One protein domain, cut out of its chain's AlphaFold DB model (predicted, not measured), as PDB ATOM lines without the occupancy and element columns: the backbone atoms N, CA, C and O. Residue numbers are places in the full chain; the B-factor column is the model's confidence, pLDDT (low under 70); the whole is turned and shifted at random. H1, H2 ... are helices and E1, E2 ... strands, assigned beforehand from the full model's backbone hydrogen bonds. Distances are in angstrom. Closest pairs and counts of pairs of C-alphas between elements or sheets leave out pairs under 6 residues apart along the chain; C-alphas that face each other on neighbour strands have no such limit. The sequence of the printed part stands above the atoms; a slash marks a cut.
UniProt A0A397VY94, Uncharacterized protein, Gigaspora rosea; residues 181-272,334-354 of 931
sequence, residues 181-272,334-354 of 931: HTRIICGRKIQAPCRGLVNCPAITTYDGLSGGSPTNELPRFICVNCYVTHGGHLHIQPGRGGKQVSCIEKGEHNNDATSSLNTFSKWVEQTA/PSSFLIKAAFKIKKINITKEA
ATOM      1  N   HIS A 181      33.966  15.560 294.978       67.06
ATOM      2  CA  HIS A 181      33.255  14.312 294.685       67.06
ATOM      3  C   HIS A 181      32.127  13.983 295.663       67.06
ATOM      4  O   HIS A 181      31.497  12.926 295.571       67.06
ATOM      5  N   THR A 182      31.860  14.908 296.582       69.94
ATOM      6  CA  THR A 182      30.878  14.739 297.642       69.94
ATOM      7  C   THR A 182      29.825  15.838 297.589       69.94
ATOM      8  O   THR A 182      30.139  17.026 297.473       69.94
ATOM      9  N   ARG A 183      28.550  15.453 297.671       76.88
ATOM     10  CA  ARG A 183      27.402  16.373 297.672       76.88
ATOM     11  C   ARG A 183      26.392  15.976 298.731       76.88
ATOM     12  O   ARG A 183      26.282  14.808 299.103       76.88
ATOM     13  N   ILE A 184      25.635  16.960 299.202       79.44
ATOM     14  CA  ILE A 184      24.467  16.717 300.042       79.44
ATOM     15  C   ILE A 184      23.280  16.547 299.100       79.44
ATOM     16  O   ILE A 184      22.953  17.484 298.385       79.44
ATOM     17  N   ILE A 185      22.640  15.379 299.095       82.75
ATOM     18  CA  ILE A 185      21.416  15.103 298.327       82.75
ATOM     19  C   ILE A 185      20.306  14.819 299.334       82.75
ATOM     20  O   ILE A 185      20.454  13.940 300.185       82.75
ATOM     21  N   CYS A 186      19.206  15.575 299.287       78.81
ATOM     22  CA  CYS A 186      18.092  15.441 300.239       78.81
ATOM     23  C   CYS A 186      18.532  15.379 301.722       78.81
ATOM     24  O   CYS A 186      17.974  14.609 302.508       78.81
ATOM     25  N   GLY A 187      19.547  16.165 302.099       75.06
ATOM     26  CA  GLY A 187      20.083  16.216 303.465       75.06
ATOM     27  C   GLY A 187      21.038  15.077 303.846       75.06
ATOM     28  O   GLY A 187      21.403  14.978 305.011       75.06
ATOM     29  N   ARG A 188      21.455  14.209 302.909       78.69
ATOM     30  CA  ARG A 188      22.459  13.157 303.161       78.69
ATOM     31  C   ARG A 188      23.732  13.373 302.350       78.69
ATOM     32  O   ARG A 188      23.656  13.633 301.152       78.69
ATOM     33  N   LYS A 189      24.891  13.209 302.996       78.81
ATOM     34  CA  LYS A 189      26.217  13.309 302.368       78.81
ATOM     35  C   LYS A 189      26.505  12.050 301.542       78.81
ATOM     36  O   LYS A 189      26.516  10.940 302.078       78.81
ATOM     37  N   ILE A 190      26.705  12.222 300.242       79.12
ATOM     38  CA  ILE A 190      26.938  11.149 299.273       79.12
ATOM     39  C   ILE A 190      28.229  11.432 298.517       79.12
ATOM     40  O   ILE A 190      28.406  12.535 297.999       79.12
ATOM     41  N   GLN A 191      29.099  10.427 298.440       76.44
ATOM     42  CA  GLN A 191      30.343  10.466 297.676       76.44
ATOM     43  C   GLN A 191      30.277   9.454 296.530       76.44
ATOM     44  O   GLN A 191      30.015   8.268 296.748       76.44
ATOM     45  N   ALA A 192      30.507   9.927 295.307       71.38
ATOM     46  CA  ALA A 192      30.578   9.075 294.121       71.38
ATOM     47  C   ALA A 192      32.041   8.760 293.747       71.38
ATOM     48  O   ALA A 192      32.958   9.436 294.230       71.38
ATOM     49  N   PRO A 193      32.288   7.723 292.923       66.56
ATOM     50  CA  PRO A 193      33.638   7.309 292.547       66.56
ATOM     51  C   PRO A 193      34.390   8.443 291.852       66.56
ATOM     52  O   PRO A 193      33.808   9.173 291.048       66.56
ATOM     53  N   CYS A 194      35.696   8.564 292.103       62.41
ATOM     54  CA  CYS A 194      36.486   9.698 291.598       62.41
ATOM     55  C   CYS A 194      36.553   9.727 290.060       62.41
ATOM     56  O   CYS A 194      36.589  10.793 289.451       62.41
ATOM     57  N   ARG A 195      36.431   8.556 289.424       59.47
ATOM     58  CA  ARG A 195      36.285   8.398 287.972       59.47
ATOM     59  C   ARG A 195      35.011   9.019 287.383       59.47
ATOM     60  O   ARG A 195      34.954   9.245 286.182       59.47
ATOM     61  N   GLY A 196      33.975   9.259 288.185       53.38
ATOM     62  CA  GLY A 196      32.646   9.671 287.720       53.38
ATOM     63  C   GLY A 196      32.404  11.176 287.634       53.38
ATOM     64  O   GLY A 196      31.328  11.585 287.204       53.38
ATOM     65  N   LEU A 197      33.346  12.007 288.085       55.47
ATOM     66  CA  LEU A 197      33.040  13.394 288.462       55.47
ATOM     67  C   LEU A 197      33.903  14.460 287.791       55.47
ATOM     68  O   LEU A 197      33.669  15.650 287.997       55.47
ATOM     69  N   VAL A 198      34.830  14.064 286.920       53.72
ATOM     70  CA  VAL A 198      35.522  15.021 286.054       53.72
ATOM     71  C   VAL A 198      34.542  15.450 284.952       53.72
ATOM     72  O   VAL A 198      34.473  14.839 283.888       53.72
ATOM     73  N   ASN A 199      33.769  16.503 285.236       59.81
ATOM     74  CA  ASN A 199      32.853  17.209 284.326       59.81
ATOM     75  C   ASN A 199      31.495  16.535 284.017       59.81
ATOM     76  O   ASN A 199      30.891  16.854 282.993       59.81
ATOM     77  N   CYS A 200      30.977  15.647 284.879       72.69
ATOM     78  CA  CYS A 200      29.625  15.086 284.718       72.69
ATOM     79  C   CYS A 200      28.568  15.871 285.530       72.69
ATOM     80  O   CYS A 200      28.712  15.985 286.751       72.69
ATOM     81  N   PRO A 201      27.469  16.362 284.912       72.69
ATOM     82  CA  PRO A 201      26.403  17.069 285.616       72.69
ATOM     83  C   PRO A 201      25.500  16.157 286.466       72.69
ATOM     84  O   PRO A 201      24.564  16.634 287.104       72.69
ATOM     85  N   ALA A 202      25.765  14.845 286.521       75.69
ATOM     86  CA  ALA A 202      24.913  13.895 287.232       75.69
ATOM     87  C   ALA A 202      24.770  14.189 288.738       75.69
ATOM     88  O   ALA A 202      23.745  13.835 289.318       75.69
ATOM     89  N   ILE A 203      25.748  14.858 289.365       72.00
ATOM     90  CA  ILE A 203      25.717  15.247 290.787       72.00
ATOM     91  C   ILE A 203      26.005  16.754 290.969       72.00
ATOM     92  O   ILE A 203      26.754  17.166 291.858       72.00
ATOM     93  N   THR A 204      25.442  17.610 290.110       72.31
ATOM     94  CA  THR A 204      25.532  19.073 290.283       72.31
ATOM     95  C   THR A 204      24.599  19.585 291.377       72.31
ATOM     96  O   THR A 204      23.746  18.864 291.897       72.31
ATOM     97  N   THR A 205      24.807  20.839 291.776       71.12
ATOM     98  CA  THR A 205      23.941  21.563 292.710       71.12
ATOM     99  C   THR A 205      22.611  21.906 292.053       71.12
ATOM    100  O   THR A 205      22.592  22.511 290.982       71.12
ATOM    101  N   TYR A 206      21.523  21.551 292.725       75.75
ATOM    102  CA  TYR A 206      20.152  21.840 292.334       75.75
ATOM    103  C   TYR A 206      19.402  22.391 293.531       75.75
ATOM    104  O   TYR A 206      19.327  21.733 294.572       75.75
ATOM    105  N   ASP A 207      18.837  23.585 293.375       74.75
ATOM    106  CA  ASP A 207      18.138  24.241 294.470       74.75
ATOM    107  C   ASP A 207      16.985  23.366 294.995       74.75
ATOM    108  O   ASP A 207      16.252  22.733 294.232       74.75
ATOM    109  N   GLY A 208      16.892  23.246 296.318       69.50
ATOM    110  CA  GLY A 208      15.948  22.354 297.002       69.50
ATOM    111  C   GLY A 208      16.234  20.840 296.927       69.50
ATOM    112  O   GLY A 208      15.557  20.079 297.623       69.50
ATOM    113  N   LEU A 209      17.228  20.375 296.154       75.69
ATOM    114  CA  LEU A 209      17.509  18.941 295.951       75.69
ATOM    115  C   LEU A 209      18.944  18.528 296.322       75.69
ATOM    116  O   LEU A 209      19.124  17.514 297.011       75.69
ATOM    117  N   SER A 210      19.953  19.302 295.907       80.88
ATOM    118  CA  SER A 210      21.373  19.036 296.171       80.88
ATOM    119  C   SER A 210      22.226  20.294 296.394       80.88
ATOM    120  O   SER A 210      22.077  21.298 295.705       80.88
ATOM    121  N   GLY A 211      23.181  20.218 297.330       76.75
ATOM    122  CA  GLY A 211      24.057  21.332 297.726       76.75
ATOM    123  C   GLY A 211      25.518  20.929 297.979       76.75
ATOM    124  O   GLY A 211      25.853  19.741 298.061       76.75
ATOM    125  N   GLY A 212      26.397  21.931 298.104       67.06
ATOM    126  CA  GLY A 212      27.801  21.746 298.500       67.06
ATOM    127  C   GLY A 212      27.946  21.263 299.952       67.06
ATOM    128  O   GLY A 212      27.065  21.493 300.774       67.06
ATOM    129  N   SER A 213      29.047  20.572 300.273       61.34
ATOM    130  CA  SER A 213      29.310  19.999 301.605       61.34
ATOM    131  C   SER A 213      30.523  20.679 302.258       61.34
ATOM    132  O   SER A 213      31.639  20.439 301.805       61.34
ATOM    133  N   PRO A 214      30.336  21.510 303.300       53.00
ATOM    134  CA  PRO A 214      31.450  22.141 304.010       53.00
ATOM    135  C   PRO A 214      31.880  21.417 305.309       53.00
ATOM    136  O   PRO A 214      32.670  21.979 306.057       53.00
ATOM    137  N   THR A 215      31.377  20.212 305.628       54.66
ATOM    138  CA  THR A 215      31.549  19.583 306.963       54.66
ATOM    139  C   THR A 215      32.225  18.198 306.959       54.66
ATOM    140  O   THR A 215      32.084  17.417 306.013       54.66
ATOM    141  N   ASN A 216      32.913  17.870 308.066       54.62
ATOM    142  CA  ASN A 216      33.769  16.681 308.277       54.62
ATOM    143  C   ASN A 216      33.033  15.342 308.545       54.62
ATOM    144  O   ASN A 216      33.656  14.378 308.980       54.62
ATOM    145  N   GLU A 217      31.725  15.231 308.299       59.44
ATOM    146  CA  GLU A 217      30.998  13.961 308.506       59.44
ATOM    147  C   GLU A 217      31.330  12.904 307.432       59.44
ATOM    148  O   GLU A 217      31.575  13.245 306.274       59.44
ATOM    149  N   LEU A 218      31.307  11.612 307.782       63.50
ATOM    150  CA  LEU A 218      31.605  10.509 306.852       63.50
ATOM    151  C   LEU A 218      30.503  10.350 305.773       63.50
ATOM    152  O   LEU A 218      29.326  10.205 306.115       63.50
ATOM    153  N   PRO A 219      30.844  10.361 304.470       71.25
ATOM    154  CA  PRO A 219      29.876  10.235 303.383       71.25
ATOM    155  C   PRO A 219      29.409   8.790 303.165       71.25
ATOM    156  O   PRO A 219      30.103   7.826 303.477       71.25
ATOM    157  N   ARG A 220      28.231   8.633 302.547       76.12
ATOM    158  CA  ARG A 220      27.786   7.349 301.985       76.12
ATOM    159  C   ARG A 220      28.356   7.168 300.583       76.12
ATOM    160  O   ARG A 220      28.119   8.006 299.714       76.12
ATOM    161  N   PHE A 221      29.058   6.062 300.366       75.25
ATOM    162  CA  PHE A 221      29.690   5.750 299.088       75.25
ATOM    163  C   PHE A 221      28.714   5.088 298.110       75.25
ATOM    164  O   PHE A 221      27.894   4.256 298.503       75.25
ATOM    165  N   ILE A 222      28.824   5.441 296.829       74.81
ATOM    166  CA  ILE A 222      28.110   4.793 295.720       74.81
ATOM    167  C   ILE A 222      29.139   4.077 294.843       74.81
ATOM    168  O   ILE A 222      30.145   4.677 294.473       74.81
ATOM    169  N   CYS A 223      28.906   2.803 294.512       76.94
ATOM    170  CA  CYS A 223      29.800   2.064 293.618       76.94
ATOM    171  C   CYS A 223      29.650   2.519 292.156       76.94
ATOM    172  O   CYS A 223      28.619   3.074 291.765       76.94
ATOM    173  N   VAL A 224      30.671   2.248 291.339       69.94
ATOM    174  CA  VAL A 224      30.729   2.622 289.915       69.94
ATOM    175  C   VAL A 224      29.522   2.105 289.143       69.94
ATOM    176  O   VAL A 224      28.866   2.880 288.451       69.94
ATOM    177  N   ASN A 225      29.168   0.832 289.329       72.12
ATOM    178  CA  ASN A 225      28.035   0.238 288.629       72.12
ATOM    179  C   ASN A 225      26.714   0.935 288.994       72.12
ATOM    180  O   ASN A 225      25.974   1.369 288.120       72.12
ATOM    181  N   CYS A 226      26.447   1.149 290.287       77.25
ATOM    182  CA  CYS A 226      25.244   1.860 290.724       77.25
ATOM    183  C   CYS A 226      25.196   3.300 290.204       77.25
ATOM    184  O   CYS A 226      24.112   3.772 289.864       77.25
ATOM    185  N   TYR A 227      26.341   3.982 290.130       78.75
ATOM    186  CA  TYR A 227      26.431   5.318 289.549       78.75
ATOM    187  C   TYR A 227      26.037   5.302 288.066       78.75
ATOM    188  O   TYR A 227      25.130   6.038 287.680       78.75
ATOM    189  N   VAL A 228      26.629   4.411 287.265       76.56
ATOM    190  CA  VAL A 228      26.360   4.307 285.820       76.56
ATOM    191  C   VAL A 228      24.934   3.851 285.525       76.56
ATOM    192  O   VAL A 228      24.202   4.537 284.814       76.56
ATOM    193  N   THR A 229      24.486   2.752 286.133       78.50
ATOM    194  CA  THR A 229      23.148   2.173 285.912       78.50
ATOM    195  C   THR A 229      22.019   3.163 286.197       78.50
ATOM    196  O   THR A 229      20.945   3.087 285.601       78.50
ATOM    197  N   HIS A 230      22.241   4.121 287.099       79.38
ATOM    198  CA  HIS A 230      21.219   5.092 287.478       79.38
ATOM    199  C   HIS A 230      21.342   6.440 286.751       79.38
ATOM    200  O   HIS A 230      20.530   7.317 287.033       79.38
ATOM    201  N   GLY A 231      22.247   6.590 285.776       75.06
ATOM    202  CA  GLY A 231      22.356   7.783 284.918       75.06
ATOM    203  C   GLY A 231      23.567   8.679 285.201       75.06
ATOM    204  O   GLY A 231      23.574   9.845 284.819       75.06
ATOM    205  N   GLY A 232      24.562   8.175 285.929       80.44
ATOM    206  CA  GLY A 232      25.882   8.786 286.025       80.44
ATOM    207  C   GLY A 232      26.766   8.384 284.845       80.44
ATOM    208  O   GLY A 232      26.616   7.301 284.288       80.44
ATOM    209  N   HIS A 233      27.722   9.234 284.476       79.38
ATOM    210  CA  HIS A 233      28.634   8.970 283.363       79.38
ATOM    211  C   HIS A 233      30.078   9.018 283.849       79.38
ATOM    212  O   HIS A 233      30.482   9.958 284.537       79.38
ATOM    213  N   LEU A 234      30.854   7.978 283.534       73.88
ATOM    214  CA  LEU A 234      32.266   7.918 283.902       73.88
ATOM    215  C   LEU A 234      33.105   8.749 282.940       73.88
ATOM    216  O   LEU A 234      32.868   8.780 281.733       73.88
ATOM    217  N   HIS A 235      34.135   9.382 283.484       68.88
ATOM    218  CA  HIS A 235      35.171  10.014 282.693       68.88
ATOM    219  C   HIS A 235      36.039   8.950 282.013       68.88
ATOM    220  O   HIS A 235      36.560   8.037 282.661       68.88
ATOM    221  N   ILE A 236      36.190   9.081 280.694       63.56
ATOM    222  CA  ILE A 236      37.052   8.232 279.868       63.56
ATOM    223  C   ILE A 236      38.241   9.087 279.429       63.56
ATOM    224  O   ILE A 236      38.060  10.087 278.730       63.56
ATOM    225  N   GLN A 237      39.456   8.702 279.829       56.50
ATOM    226  CA  GLN A 237      40.663   9.365 279.346       56.50
ATOM    227  C   GLN A 237      40.867   9.068 277.855       56.50
ATOM    228  O   GLN A 237      40.880   7.894 277.476       56.50
ATOM    229  N   PRO A 238      41.063  10.088 277.004       54.34
ATOM    230  CA  PRO A 238      41.545   9.847 275.654       54.34
ATOM    231  C   PRO A 238      42.987   9.316 275.718       54.34
ATOM    232  O   PRO A 238      43.780   9.758 276.552       54.34
ATOM    233  N   GLY A 239      43.333   8.359 274.849       52.09
ATOM    234  CA  GLY A 239      44.705   7.847 274.734       52.09
ATOM    235  C   GLY A 239      45.722   8.948 274.396       52.09
ATOM    236  O   GLY A 239      45.343  10.081 274.089       52.09
ATOM    237  N   ARG A 240      47.027   8.633 274.451       40.19
ATOM    238  CA  ARG A 240      48.110   9.616 274.212       40.19
ATOM    239  C   ARG A 240      47.846  10.452 272.949       40.19
ATOM    240  O   ARG A 240      47.844   9.924 271.844       40.19
ATOM    241  N   GLY A 241      47.660  11.762 273.138       51.03
ATOM    242  CA  GLY A 241      47.434  12.740 272.065       51.03
ATOM    243  C   GLY A 241      45.968  13.012 271.700       51.03
ATOM    244  O   GLY A 241      45.714  13.892 270.880       51.03
ATOM    245  N   GLY A 242      44.995  12.312 272.292       55.12
ATOM    246  CA  GLY A 242      43.573  12.537 272.024       55.12
ATOM    247  C   GLY A 242      42.977  13.705 272.823       55.12
ATOM    248  O   GLY A 242      43.326  13.936 273.981       55.12
ATOM    249  N   LYS A 243      42.043  14.442 272.208       56.31
ATOM    250  CA  LYS A 243      41.293  15.522 272.868       56.31
ATOM    251  C   LYS A 243      40.194  14.931 273.754       56.31
ATOM    252  O   LYS A 243      39.458  14.043 273.330       56.31
ATOM    253  N   GLN A 244      40.081  15.426 274.982       61.28
ATOM    254  CA  GLN A 244      39.054  14.995 275.929       61.28
ATOM    255  C   GLN A 244      37.678  15.527 275.502       61.28
ATOM    256  O   GLN A 244      37.555  16.718 275.231       61.28
ATOM    257  N   VAL A 245      36.667  14.650 275.467       64.69
ATOM    258  CA  VAL A 245      35.264  14.996 275.174       64.69
ATOM    259  C   VAL A 245      34.401  14.644 276.387       64.69
ATOM    260  O   VAL A 245      34.418  13.501 276.852       64.69
ATOM    261  N   SER A 246      33.674  15.622 276.922       70.19
ATOM    262  CA  SER A 246      32.792  15.475 278.090       70.19
ATOM    263  C   SER A 246      31.494  14.722 277.763       70.19
ATOM    264  O   SER A 246      31.063  14.671 276.613       70.19
ATOM    265  N   CYS A 247      30.820  14.163 278.775       73.50
ATOM    266  CA  CYS A 247      29.496  13.538 278.598       73.50
ATOM    267  C   CYS A 247      28.425  14.541 278.120       73.50
ATOM    268  O   CYS A 247      27.459  14.157 277.462       73.50
ATOM    269  N   ILE A 248      28.628  15.837 278.388       72.25
ATOM    270  CA  ILE A 248      27.791  16.928 277.874       72.25
ATOM    271  C   ILE A 248      27.975  17.067 276.359       72.25
ATOM    272  O   ILE A 248      26.996  17.066 275.621       72.25
ATOM    273  N   GLU A 249      29.220  17.115 275.878       72.50
ATOM    274  CA  GLU A 249      29.526  17.204 274.440       72.50
ATOM    275  C   GLU A 249      29.082  15.956 273.662       72.50
ATOM    276  O   GLU A 249      28.766  16.047 272.479       72.50
ATOM    277  N   LYS A 250      28.999  14.796 274.326       73.00
ATOM    278  CA  LYS A 250      28.444  13.558 273.754       73.00
ATOM    279  C   LYS A 250      26.910  13.517 273.724       73.00
ATOM    280  O   LYS A 250      26.348  12.578 273.165       73.00
ATOM    281  N   GLY A 251      26.226  14.494 274.324       76.12
ATOM    282  CA  GLY A 251      24.763  14.526 274.407       76.12
ATOM    283  C   GLY A 251      24.162  13.441 275.307       76.12
ATOM    284  O   GLY A 251      22.976  13.134 275.190       76.12
ATOM    285  N   GLU A 252      24.950  12.854 276.213       78.19
ATOM    286  CA  GLU A 252      24.513  11.732 277.059       78.19
ATOM    287  C   GLU A 252      23.414  12.140 278.061       78.19
ATOM    288  O   GLU A 252      22.618  11.309 278.488       78.19
ATOM    289  N   HIS A 253      23.297  13.441 278.346       81.50
ATOM    290  CA  HIS A 253      22.295  14.028 279.241       81.50
ATOM    291  C   HIS A 253      21.032  14.551 278.528       81.50
ATOM    292  O   HIS A 253      20.129  15.079 279.177       81.50
ATOM    293  N   ASN A 254      20.909  14.387 277.204       80.12
ATOM    294  CA  ASN A 254      19.774  14.932 276.438       80.12
ATOM    295  C   ASN A 254      18.412  14.346 276.855       80.12
ATOM    296  O   ASN A 254      17.381  14.994 276.693       80.12
ATOM    297  N   ASN A 255      18.405  13.135 277.415       80.12
ATOM    298  CA  ASN A 255      17.188  12.438 277.833       80.12
ATOM    299  C   ASN A 255      16.871  12.585 279.329       80.12
ATOM    300  O   ASN A 255      15.876  12.018 279.784       80.12
ATOM    301  N   ASP A 256      17.662  13.341 280.099       81.50
ATOM    302  CA  ASP A 256      17.493  13.439 281.558       81.50
ATOM    303  C   ASP A 256      16.102  13.943 281.959       81.50
ATOM    304  O   ASP A 256      15.516  13.443 282.923       81.50
ATOM    305  N   ALA A 257      15.525  14.865 281.182       79.62
ATOM    306  CA  ALA A 257      14.162  15.343 281.393       79.62
ATOM    307  C   ALA A 257      13.123  14.235 281.212       79.62
ATOM    308  O   ALA A 257      12.315  13.994 282.109       79.62
ATOM    309  N   THR A 258      13.185  13.511 280.094       80.31
ATOM    310  CA  THR A 258      12.285  12.392 279.797       80.31
ATOM    311  C   THR A 258      12.406  11.293 280.852       80.31
ATOM    312  O   THR A 258      11.403  10.821 281.388       80.31
ATOM    313  N   SER A 259      13.629  10.906 281.217       81.12
ATOM    314  CA  SER A 259      13.878   9.867 282.219       81.12
ATOM    315  C   SER A 259      13.418  10.275 283.621       81.12
ATOM    316  O   SER A 259      12.866   9.447 284.354       81.12
ATOM    317  N   SER A 260      13.603  11.539 284.000       84.25
ATOM    318  CA  SER A 260      13.133  12.068 285.283       84.25
ATOM    319  C   SER A 260      11.608  12.139 285.335       84.25
ATOM    320  O   SER A 260      11.016  11.668 286.304       84.25
ATOM    321  N   LEU A 261      10.957  12.624 284.274       83.38
ATOM    322  CA  LEU A 261       9.493  12.655 284.175       83.38
ATOM    323  C   LEU A 261       8.886  11.251 284.223       83.38
ATOM    324  O   LEU A 261       7.938  11.036 284.970       83.38
ATOM    325  N   ASN A 262       9.478  10.272 283.535       81.38
ATOM    326  CA  ASN A 262       9.042   8.874 283.626       81.38
ATOM    327  C   ASN A 262       9.166   8.319 285.056       81.38
ATOM    328  O   ASN A 262       8.319   7.548 285.502       81.38
ATOM    329  N   THR A 263      10.202   8.728 285.794       82.75
ATOM    330  CA  THR A 263      10.402   8.334 287.199       82.75
ATOM    331  C   THR A 263       9.297   8.916 288.091       82.75
ATOM    332  O   THR A 263       8.710   8.189 288.893       82.75
ATOM    333  N   PHE A 264       8.943  10.192 287.902       86.31
ATOM    334  CA  PHE A 264       7.802  10.808 288.587       86.31
ATOM    335  C   PHE A 264       6.457  10.196 288.164       86.31
ATOM    336  O   PHE A 264       5.627   9.955 289.035       86.31
ATOM    337  N   SER A 265       6.252   9.876 286.881       82.88
ATOM    338  CA  SER A 265       5.025   9.229 286.379       82.88
ATOM    339  C   SER A 265       4.760   7.907 287.091       82.88
ATOM    340  O   SER A 265       3.685   7.709 287.651       82.88
ATOM    341  N   LYS A 266       5.781   7.044 287.180       80.50
ATOM    342  CA  LYS A 266       5.687   5.772 287.911       80.50
ATOM    343  C   LYS A 266       5.335   5.972 289.383       80.50
ATOM    344  O   LYS A 266       4.566   5.202 289.949       80.50
ATOM    345  N   TRP A 267       5.879   7.009 290.017       86.00
ATOM    346  CA  TRP A 267       5.542   7.322 291.404       86.00
ATOM    347  C   TRP A 267       4.095   7.798 291.572       86.00
ATOM    348  O   TRP A 267       3.437   7.416 292.542       86.00
ATOM    349  N   VAL A 268       3.579   8.588 290.625       86.25
ATOM    350  CA  VAL A 268       2.168   9.001 290.599       86.25
ATOM    351  C   VAL A 268       1.260   7.781 290.441       86.25
ATOM    352  O   VAL A 268       0.329   7.623 291.228       86.25
ATOM    353  N   GLU A 269       1.568   6.881 289.504       79.62
ATOM    354  CA  GLU A 269       0.832   5.625 289.292       79.62
ATOM    355  C   GLU A 269       0.823   4.743 290.549       79.62
ATOM    356  O   GLU A 269      -0.234   4.294 290.990       79.62
ATOM    357  N   GLN A 270       1.983   4.548 291.185       77.94
ATOM    358  CA  GLN A 270       2.086   3.784 292.432       77.94
ATOM    359  C   GLN A 270       1.314   4.432 293.582       77.94
ATOM    360  O   GLN A 270       0.698   3.735 294.383       77.94
ATOM    361  N   THR A 271       1.326   5.764 293.675       81.88
ATOM    362  CA  THR A 271       0.570   6.476 294.713       81.88
ATOM    363  C   THR A 271      -0.932   6.312 294.492       81.88
ATOM    364  O   THR A 271      -1.654   6.030 295.450       81.88
ATOM    365  N   ALA A 272      -1.397   6.409 293.242       78.12
ATOM    366  CA  ALA A 272      -2.793   6.168 292.876       78.12
ATOM    367  C   ALA A 272      -3.247   4.737 293.217       78.12
ATOM    368  O   ALA A 272      -4.376   4.553 293.670       78.12
ATOM    369  N   PRO A 334      17.432  18.415 286.498       77.62
ATOM    370  CA  PRO A 334      18.125  17.464 287.359       77.62
ATOM    371  C   PRO A 334      18.342  16.138 286.634       77.62
ATOM    372  O   PRO A 334      17.442  15.635 285.958       77.62
ATOM    373  N   SER A 335      19.547  15.587 286.775       81.50
ATOM    374  CA  SER A 335      19.906  14.332 286.121       81.50
ATOM    375  C   SER A 335      18.997  13.196 286.586       81.50
ATOM    376  O   SER A 335      18.514  13.189 287.730       81.50
ATOM    377  N   SER A 336      18.819  12.180 285.739       82.50
ATOM    378  CA  SER A 336      18.060  10.987 286.135       82.50
ATOM    379  C   SER A 336      18.640  10.338 287.399       82.50
ATOM    380  O   SER A 336      17.890   9.873 288.264       82.50
ATOM    381  N   PHE A 337      19.967  10.374 287.548       85.81
ATOM    382  CA  PHE A 337      20.672   9.875 288.724       85.81
ATOM    383  C   PHE A 337      20.267  10.610 290.000       85.81
ATOM    384  O   PHE A 337      19.940   9.973 291.004       85.81
ATOM    385  N   LEU A 338      20.240  11.943 289.963       84.69
ATOM    386  CA  LEU A 338      19.946  12.761 291.133       84.69
ATOM    387  C   LEU A 338      18.515  12.542 291.633       84.69
ATOM    388  O   LEU A 338      18.294  12.408 292.839       84.69
ATOM    389  N   ILE A 339      17.556  12.430 290.710       85.94
ATOM    390  CA  ILE A 339      16.158  12.118 291.033       85.94
ATOM    391  C   ILE A 339      16.048  10.720 291.649       85.94
ATOM    392  O   ILE A 339      15.494  10.568 292.737       85.94
ATOM    393  N   LYS A 340      16.635   9.690 291.030       85.44
ATOM    394  CA  LYS A 340      16.593   8.317 291.568       85.44
ATOM    395  C   LYS A 340      17.264   8.212 292.945       85.44
ATOM    396  O   LYS A 340      16.739   7.540 293.836       85.44
ATOM    397  N   ALA A 341      18.375   8.918 293.155       84.75
ATOM    398  CA  ALA A 341      19.050   8.994 294.447       84.75
ATOM    399  C   ALA A 341      18.168   9.667 295.513       84.75
ATOM    400  O   ALA A 341      18.024   9.132 296.615       84.75
ATOM    401  N   ALA A 342      17.522  10.788 295.183       84.56
ATOM    402  CA  ALA A 342      16.594  11.481 296.075       84.56
ATOM    403  C   ALA A 342      15.429  10.581 296.508       84.56
ATOM    404  O   ALA A 342      15.126  10.483 297.701       84.56
ATOM    405  N   PHE A 343      14.837   9.849 295.563       83.69
ATOM    406  CA  PHE A 343      13.776   8.882 295.835       83.69
ATOM    407  C   PHE A 343      14.247   7.789 296.793       83.69
ATOM    408  O   PHE A 343      13.598   7.536 297.810       83.69
ATOM    409  N   LYS A 344      15.436   7.219 296.564       83.12
ATOM    410  CA  LYS A 344      16.003   6.204 297.461       83.12
ATOM    411  C   LYS A 344      16.274   6.747 298.868       83.12
ATOM    412  O   LYS A 344      15.980   6.069 299.852       83.12
ATOM    413  N   ILE A 345      16.783   7.976 298.988       81.25
ATOM    414  CA  ILE A 345      17.056   8.639 300.277       81.25
ATOM    415  C   ILE A 345      15.765   8.902 301.052       81.25
ATOM    416  O   ILE A 345      15.712   8.659 302.260       81.25
ATOM    417  N   LYS A 346      14.719   9.356 300.357       81.44
ATOM    418  CA  LYS A 346      13.377   9.565 300.914       81.44
ATOM    419  C   LYS A 346      12.595   8.259 301.106       81.44
ATOM    420  O   LYS A 346      11.456   8.311 301.554       81.44
ATOM    421  N   LYS A 347      13.213   7.099 300.833       76.62
ATOM    422  CA  LYS A 347      12.615   5.753 300.901       76.62
ATOM    423  C   LYS A 347      11.389   5.577 299.993       76.62
ATOM    424  O   LYS A 347      10.527   4.746 300.264       76.62
ATOM    425  N   ILE A 348      11.337   6.325 298.897       74.81
ATOM    426  CA  ILE A 348      10.353   6.159 297.831       74.81
ATOM    427  C   ILE A 348      10.880   5.060 296.899       74.81
ATOM    428  O   ILE A 348      11.833   5.261 296.146       74.81
ATOM    429  N   ASN A 349      10.308   3.859 296.992       65.31
ATOM    430  CA  ASN A 349      10.749   2.700 296.214       65.31
ATOM    431  C   ASN A 349      10.013   2.619 294.869       65.31
ATOM    432  O   ASN A 349       9.019   1.912 294.761       65.31
ATOM    433  N   ILE A 350      10.551   3.260 293.826       64.25
ATOM    434  CA  ILE A 350      10.070   3.055 292.441       64.25
ATOM    435  C   ILE A 350      10.668   1.778 291.812       64.25
ATOM    436  O   ILE A 350      10.202   1.297 290.789       64.25
ATOM    437  N   THR A 351      11.699   1.193 292.429       47.84
ATOM    438  CA  THR A 351      12.386  -0.014 291.929       47.84
ATOM    439  C   THR A 351      11.679  -1.319 292.261       47.84
ATOM    440  O   THR A 351      12.126  -2.368 291.817       47.84
ATOM    441  N   LYS A 352      10.572  -1.278 293.008       41.69
ATOM    442  CA  LYS A 352       9.572  -2.308 292.783       41.69
ATOM    443  C   LYS A 352       8.935  -1.929 291.457       41.69
ATOM    444  O   LYS A 352       7.995  -1.136 291.426       41.69
ATOM    445  N   GLU A 353       9.455  -2.499 290.367       40.47
ATOM    446  CA  GLU A 353       8.529  -3.016 289.367       40.47
ATOM    447  C   GLU A 353       7.399  -3.617 290.191       40.47
ATOM    448  O   GLU A 353       7.641  -4.457 291.066       40.47
ATOM    449  N   ALA A 354       6.192  -3.072 290.051       35.44
ATOM    450  CA  ALA A 354       5.039  -3.880 290.365       35.44
ATOM    451  C   ALA A 354       5.329  -5.174 289.613       35.44
ATOM    452  O   ALA A 354       5.409  -5.112 288.384       35.44
TER     453      ALA A 354
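AT A GLANCE: This is residues 181 to 272 and 334 to 354 of the 931 residues of an uncharacterized protein of Gigaspora rosea (UniProt A0A397VY94). With little regular structure, this is mostly loops about helix H3, which sits between hairpin E1 E2 and the first part of longer helix H2. H2's far end and the loop 238 to 243, which sticks out, make opposite ends. The 113 printed residues, under half in named elements, run E1, E2 (antiparallel), H1, H2, H3: mostly helix, compact (radius of gyration of the C-alphas 15.1 A), spanning 55 by 35 by 25 A.

IN THESE COORDINATES: E1, residues 182 to 185, begins at C-alpha (30.878, 14.739, 297.642); E2 is 188 to 191, H1 224 to 229. H2, 256 to 272, spans 24.3 A; H3, 336 to 345, ends at C-alpha (17.056, 8.639, 300.277).

HOW THE PARTS SIT: In hairpin E1 E2, N 183 and O 190 are within hydrogen-bond range, 2.9 A. The closest C-alphas of E1 and H3, Ile 185 and Ala 342, are 6.4 A apart. H2 touches H3 with residues 256 to 263 alone, closest C-alphas Ser 260 and Ser 336, 5.1 A. In H1, H2 and H3 every O i to N i+4 pair is within range.

THE WHOLE: Residues 273 to 333 are cut out, a 24.4 A gap between C-alphas 272 and 334. Links E2 to H1 and H1 to H2 are long. Confidence is low for instance at residues 235 to 245.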